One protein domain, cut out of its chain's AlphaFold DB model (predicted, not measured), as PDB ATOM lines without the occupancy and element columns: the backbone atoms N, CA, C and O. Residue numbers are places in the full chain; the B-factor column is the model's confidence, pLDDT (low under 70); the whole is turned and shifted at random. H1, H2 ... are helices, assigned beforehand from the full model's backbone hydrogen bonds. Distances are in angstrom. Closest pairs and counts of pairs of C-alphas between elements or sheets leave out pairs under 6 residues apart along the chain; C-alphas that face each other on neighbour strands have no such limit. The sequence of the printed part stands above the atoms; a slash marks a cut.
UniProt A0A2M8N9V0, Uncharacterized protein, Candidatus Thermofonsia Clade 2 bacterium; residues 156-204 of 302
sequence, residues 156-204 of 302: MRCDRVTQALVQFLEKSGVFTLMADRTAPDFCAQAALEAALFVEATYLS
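This is residues 156 to 204 of the 302 residues of an uncharacterized protein of Candidatus Thermofonsia Clade 2 bacterium (UniProt A0A2M8N9V0). Two helices pack on each other at a steep angle, the shorter H1 on residues 187 to 194 of the longer H2, which runs along the longest axis. Between them residues 172 to 185, with no named element, fold back along the length of the domain to where H2 begins. The printed part has 49 residues with two named helices, H1 then H2, and no named strand: all helix. It is compact, with a radius of gyration of the C-alphas of 10.3 A, and elongated, spanning 30 by 18 by 17 A.

H1, residues 160 to 171, touches H2, residues 186 to 203, with residues 187 to 194 of H2 alone. Their closest C-alphas, those of Thr 162 and Ala 191, are 5.4 A apart. They run the same way at a steep tilt of 59 degrees. Every O i to N i+4 pair is within hydrogen-bond range in H1, and 13 of 14 in H2.

H1 begins at C-alpha 160 (231.165, 314.407, 229.019) and measures 16.3 A. H2 measures 24.0 A and ends at C-alpha 203 (243.417, 297.157, 233.214).

The C-alphas farthest apart, those of Thr 182 and Ser 204, are 30.5 A apart. The link from H1 to H2 is long, 14 residues. The printed part has no cut, and no printed residue is under 70 in pLDDT.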
ATOM      1  N   MET A 156     232.055 319.833 235.926       96.50
ATOM      2  CA  MET A 156     231.015 320.162 234.944       96.50
ATOM      3  C   MET A 156     231.551 320.983 233.759       96.50
ATOM      4  O   MET A 156     230.901 321.044 232.721       96.50
ATOM      5  N   ARG A 157     232.750 321.575 233.856       95.81
ATOM      6  CA  ARG A 157     233.424 322.249 232.728       95.81
ATOM      7  C   ARG A 157     234.196 321.287 231.824       95.81
ATOM      8  O   ARG A 157     234.652 321.695 230.762       95.81
ATOM      9  N   CYS A 158     234.357 320.033 232.229       97.75
ATOM     10  CA  CYS A 158     235.113 319.038 231.476       97.75
ATOM     11  C   CYS A 158     234.253 318.371 230.407       97.75
ATOM     12  O   CYS A 158     233.037 318.547 230.380       97.75
ATOM     13  N   ASP A 159     234.866 317.591 229.518       96.88
ATOM     14  CA  ASP A 159     234.112 316.822 228.533       96.88
ATOM     15  C   ASP A 159     233.212 315.769 229.213       96.88
ATOM     16  O   ASP A 159     233.431 315.354 230.357       96.88
ATOM     17  N   ARG A 160     232.188 315.313 228.487       95.38
ATOM     18  CA  ARG A 160     231.165 314.407 229.019       95.38
ATOM     19  C   ARG A 160     231.739 313.069 229.490       95.38
ATOM     20  O   ARG A 160     231.212 312.491 230.440       95.38
ATOM     21  N   VAL A 161     232.781 312.564 228.829       96.69
ATOM     22  CA  VAL A 161     233.379 311.266 229.164       96.69
ATOM     23  C   VAL A 161     234.089 311.373 230.506       96.69
ATOM     24  O   VAL A 161     233.798 310.581 231.402       96.69
ATOM     25  N   THR A 162     234.924 312.396 230.683       98.06
ATOM     26  CA  THR A 162     235.600 312.687 231.957       98.06
ATOM     27  C   THR A 162     234.591 312.888 233.085       98.06
ATOM     28  O   THR A 162     234.680 312.257 234.138       98.06
ATOM     29  N   GLN A 163     233.566 313.701 232.828       96.75
ATOM     30  CA  GLN A 163     232.458 313.951 233.739       96.75
ATOM     31  C   GLN A 163     231.731 312.678 234.193       96.75
ATOM     32  O   GLN A 163     231.350 312.560 235.357       96.75
ATOM     33  N   ALA A 164     231.456 311.747 233.278       95.50
ATOM     34  CA  ALA A 164     230.761 310.504 233.597       95.50
ATOM     35  C   ALA A 164     231.671 309.520 234.341       95.50
ATOM     36  O   ALA A 164     231.245 308.930 235.332       95.50
ATOM     37  N   LEU A 165     232.920 309.374 233.885       96.69
ATOM     38  CA  LEU A 165     233.883 308.446 234.466       96.69
ATOM     39  C   LEU A 165     234.205 308.812 235.916       96.69
ATOM     40  O   LEU A 165     234.056 307.972 236.795       96.69
ATOM     41  N   VAL A 166     234.586 310.065 236.177       97.12
ATOM     42  CA  VAL A 166     234.924 310.521 237.535       97.12
ATOM     43  C   VAL A 166     233.743 310.318 238.480       97.12
ATOM     44  O   VAL A 166     233.910 309.719 239.536       97.12
ATOM     45  N   GLN A 167     232.533 310.725 238.086       94.19
ATOM     46  CA  GLN A 167     231.355 310.554 238.942       94.19
ATOM     47  C   GLN A 167     231.035 309.086 239.220       94.19
ATOM     48  O   GLN A 167     230.638 308.755 240.333       94.19
ATOM     49  N   PHE A 168     231.188 308.204 238.232       94.31
ATOM     50  CA  PHE A 168     231.001 306.769 238.429       94.31
ATOM     51  C   PHE A 168     232.015 306.200 239.433       94.31
ATOM     52  O   PHE A 168     231.645 305.471 240.357       94.31
ATOM     53  N   LEU A 169     233.287 306.566 239.284       95.38
ATOM     54  CA  LEU A 169     234.358 306.115 240.166       95.38
ATOM     55  C   LEU A 169     234.190 306.656 241.600       95.38
ATOM     56  O   LEU A 169     234.319 305.894 242.554       95.38
ATOM     57  N   GLU A 170     233.824 307.929 241.775       93.94
ATOM     58  CA  GLU A 170     233.575 308.502 243.108       93.94
ATOM     59  C   GLU A 170     232.330 307.895 243.768       93.94
ATOM     60  O   GLU A 170     232.364 307.536 244.944       93.94
ATOM     61  N   LYS A 171     231.241 307.696 243.009       88.38
ATOM     62  CA  LYS A 171     230.012 307.067 243.529       88.38
ATOM     63  C   LYS A 171     230.204 305.608 243.931       88.38
ATOM     64  O   LYS A 171     229.499 305.139 244.818       88.38
ATOM     65  N   SER A 172     231.132 304.891 243.301       88.00
ATOM     66  CA  SER A 172     231.468 303.526 243.723       88.00
ATOM     67  C   SER A 172     232.361 303.478 244.970       88.00
ATOM     68  O   SER A 172     232.590 302.397 245.504       88.00
ATOM     69  N   GLY A 173     232.845 304.626 245.466       88.69
ATOM     70  CA  GLY A 173     233.641 304.726 246.693       88.69
ATOM     71  C   GLY A 173     235.075 304.205 246.570       88.69
ATOM     72  O   GLY A 173     235.786 304.133 247.569       88.69
ATOM     73  N   VAL A 174     235.514 303.842 245.362       86.81
ATOM     74  CA  VAL A 174     236.859 303.297 245.093       86.81
ATOM     75  C   VAL A 174     237.867 304.370 244.686       86.81
ATOM     76  O   VAL A 174     239.061 304.099 244.593       86.81
ATOM     77  N   PHE A 175     237.386 305.582 244.419       93.62
ATOM     78  CA  PHE A 175     238.156 306.683 243.864       93.62
ATOM     79  C   PHE A 175     237.728 307.998 244.512       93.62
ATOM     80  O   PHE A 175     236.574 308.181 244.901       93.62
ATOM     81  N   THR A 176     238.659 308.934 244.624       95.31
ATOM     82  CA  THR A 176     238.378 310.313 245.023       95.31
ATOM     83  C   THR A 176     239.260 311.204 244.181       95.31
ATOM     84  O   THR A 176     240.472 311.005 244.173       95.31
ATOM     85  N   LEU A 177     238.664 312.169 243.486       96.56
ATOM     86  CA  LEU A 177     239.418 313.059 242.618       96.56
ATOM     87  C   LEU A 177     240.303 314.011 243.439       96.56
ATOM     88  O   LEU A 177     239.789 314.806 244.230       96.56
ATOM     89  N   MET A 178     241.618 313.959 243.225       97.69
ATOM     90  CA  MET A 178     242.621 314.785 243.913       97.69
ATOM     91  C   MET A 178     243.095 315.997 243.109       97.69
ATOM     92  O   MET A 178     243.733 316.881 243.682       97.69
ATOM     93  N   ALA A 179     242.775 316.062 241.816       96.69
ATOM     94  CA  ALA A 179     243.064 317.206 240.960       96.69
ATOM     95  C   ALA A 179     242.626 318.544 241.593       96.69
ATOM     96  O   ALA A 179     241.520 318.677 242.131       96.69
ATOM     97  N   ASP A 180     243.491 319.559 241.497       96.69
ATOM     98  CA  ASP A 180     243.211 320.894 242.029       96.69
ATOM     99  C   ASP A 180     242.099 321.561 241.213       96.69
ATOM    100  O   ASP A 180     242.295 321.996 240.078       96.69
ATOM    101  N   ARG A 181     240.926 321.683 241.836       95.88
ATOM    102  CA  ARG A 181     239.702 322.262 241.265       95.88
ATOM    103  C   ARG A 181     239.838 323.721 240.823       95.88
ATOM    104  O   ARG A 181     238.969 324.219 240.110       95.88
ATOM    105  N   THR A 182     240.896 324.415 241.239       95.00
ATOM    106  CA  THR A 182     241.188 325.798 240.840       95.00
ATOM    107  C   THR A 182     242.198 325.904 239.698       95.00
ATOM    108  O   THR A 182     242.396 326.995 239.155       95.00
ATOM    109  N   ALA A 183     242.825 324.792 239.306       96.06
ATOM    110  CA  ALA A 183     243.842 324.780 238.270       96.06
ATOM    111  C   ALA A 183     243.241 325.081 236.880       96.06
ATOM    112  O   ALA A 183     242.171 324.571 236.537       96.06
ATOM    113  N   PRO A 184     243.926 325.872 236.032       94.06
ATOM    114  CA  PRO A 184     243.439 326.189 234.687       94.06
ATOM    115  C   PRO A 184     243.351 324.955 233.772       94.06
ATOM    116  O   PRO A 184     242.577 324.946 232.820       94.06
ATOM    117  N   ASP A 185     244.129 323.911 234.055       96.38
ATOM    118  CA  ASP A 185     244.159 322.622 233.363       96.38
ATOM    119  C   ASP A 185     243.436 321.508 234.145       96.38
ATOM    120  O   ASP A 185     243.639 320.326 233.863       96.38
ATOM    121  N   PHE A 186     242.562 321.867 235.094       97.44
ATOM    122  CA  PHE A 186     241.839 320.927 235.955       97.44
ATOM    123  C   PHE A 186     241.205 319.756 235.186       97.44
ATOM    124  O   PHE A 186     241.362 318.608 235.587       97.44
ATOM    125  N   CYS A 187     240.552 320.006 234.049       97.81
ATOM    126  CA  CYS A 187     239.919 318.934 233.277       97.81
ATOM    127  C   CYS A 187     240.911 317.926 232.692       97.81
ATOM    128  O   CYS A 187     240.612 316.735 232.644       97.81
ATOM    129  N   ALA A 188     242.099 318.381 232.287       97.94
ATOM    130  CA  ALA A 188     243.152 317.484 231.822       97.94
ATOM    131  C   ALA A 188     243.715 316.654 232.985       97.94
ATOM    132  O   ALA A 188     243.931 315.453 232.828       97.94
ATOM    133  N   GLN A 189     243.895 317.272 234.157       98.19
ATOM    134  CA  GLN A 189     244.334 316.570 235.365       98.19
ATOM    135  C   GLN A 189     243.303 315.531 235.814       98.19
ATOM    136  O   GLN A 189     243.668 314.390 236.075       98.19
ATOM    137  N   ALA A 190     242.018 315.891 235.830       98.31
ATOM    138  CA  ALA A 190     240.949 314.992 236.242       98.31
ATOM    139  C   ALA A 190     240.796 313.789 235.305       98.31
ATOM    140  O   ALA A 190     240.665 312.656 235.769       98.31
ATOM    141  N   ALA A 191     240.876 314.020 233.991       98.38
ATOM    142  CA  ALA A 191     240.872 312.950 233.001       98.38
ATOM    143  C   ALA A 191     242.075 312.010 233.178       98.38
ATOM    144  O   ALA A 191     241.909 310.791 233.176       98.38
ATOM    145  N   LEU A 192     243.277 312.569 233.365       98.12
ATOM    146  CA  LEU A 192     244.500 311.794 233.565       98.12
ATOM    147  C   LEU A 192     244.442 310.961 234.848       98.12
ATOM    148  O   LEU A 192     244.782 309.783 234.825       98.12
ATOM    149  N   GLU A 193     244.011 311.553 235.958       98.19
ATOM    150  CA  GLU A 193     243.936 310.874 237.249       98.19
ATOM    151  C   GLU A 193     242.940 309.708 237.217       98.19
ATOM    152  O   GLU A 193     243.286 308.590 237.601       98.19
ATOM    153  N   ALA A 194     241.735 309.938 236.683       97.88
ATOM    154  CA  ALA A 194     240.736 308.887 236.516       97.88
ATOM    155  C   ALA A 194     241.233 307.768 235.584       97.88
ATOM    156  O   ALA A 194     241.038 306.587 235.877       97.88
ATOM    157  N   ALA A 195     241.908 308.121 234.485       97.31
ATOM    158  CA  ALA A 195     242.485 307.147 233.564       97.31
ATOM    159  C   ALA A 195     243.577 306.302 234.235       97.31
ATOM    160  O   ALA A 195     243.511 305.077 234.172       97.31
ATOM    161  N   LEU A 196     244.531 306.927 234.935       95.00
ATOM    162  CA  LEU A 196     245.596 306.221 235.655       95.00
ATOM    163  C   LEU A 196     245.040 305.296 236.740       95.00
ATOM    164  O   LEU A 196     245.546 304.190 236.915       95.00
ATOM    165  N   PHE A 197     243.989 305.718 237.447       94.31
ATOM    166  CA  PHE A 197     243.316 304.863 238.419       94.31
ATOM    167  C   PHE A 197     242.722 303.616 237.758       94.31
ATOM    168  O   PHE A 197     242.949 302.499 238.229       94.31
ATOM    169  N   VAL A 198     241.993 303.790 236.651       94.81
ATOM    170  CA  VAL A 198     241.392 302.670 235.915       94.81
ATOM    171  C   VAL A 198     242.466 301.747 235.347       94.81
ATOM    172  O   VAL A 198     242.347 300.524 235.444       94.81
ATOM    173  N   GLU A 199     243.538 302.318 234.804       90.56
ATOM    174  CA  GLU A 199     244.676 301.561 234.305       90.56
ATOM    175  C   GLU A 199     245.350 300.758 235.413       90.56
ATOM    176  O   GLU A 199     245.586 299.571 235.234       90.56
ATOM    177  N   ALA A 200     245.632 301.354 236.568       85.62
ATOM    178  CA  ALA A 200     246.298 300.666 237.670       85.62
ATOM    179  C   ALA A 200     245.414 299.593 238.328       85.62
ATOM    180  O   ALA A 200     245.922 298.549 238.736       85.62
ATOM    181  N   THR A 201     244.108 299.843 238.423       83.81
ATOM    182  CA  THR A 201     243.184 299.016 239.214       83.81
ATOM    183  C   THR A 201     242.520 297.921 238.389       83.81
ATOM    184  O   THR A 201     242.410 296.790 238.852       83.81
ATOM    185  N   TYR A 202     242.083 298.231 237.164       84.44
ATOM    186  CA  TYR A 202     241.231 297.332 236.376       84.44
ATOM    187  C   TYR A 202     241.898 296.789 235.114       84.44
ATOM    188  O   TYR A 202     241.549 295.697 234.668       84.44
ATOM    189  N   LEU A 203     242.817 297.545 234.501       81.88
ATOM    190  CA  LEU A 203     243.417 297.157 233.214       81.88
ATOM    191  C   LEU A 203     244.839 296.626 233.341       81.88
ATOM    192  O   LEU A 203     245.286 295.860 232.484       81.88
ATOM    193  N   SER A 204     245.558 297.018 234.390       77.31
ATOM    194  CA  SER A 204     246.853 296.440 234.699       77.31
ATOM    195  C   SER A 204     246.607 294.962 234.939       77.31
ATOM    196  O   SER A 204     245.742 294.629 235.756       77.31
TER     197      SER A 204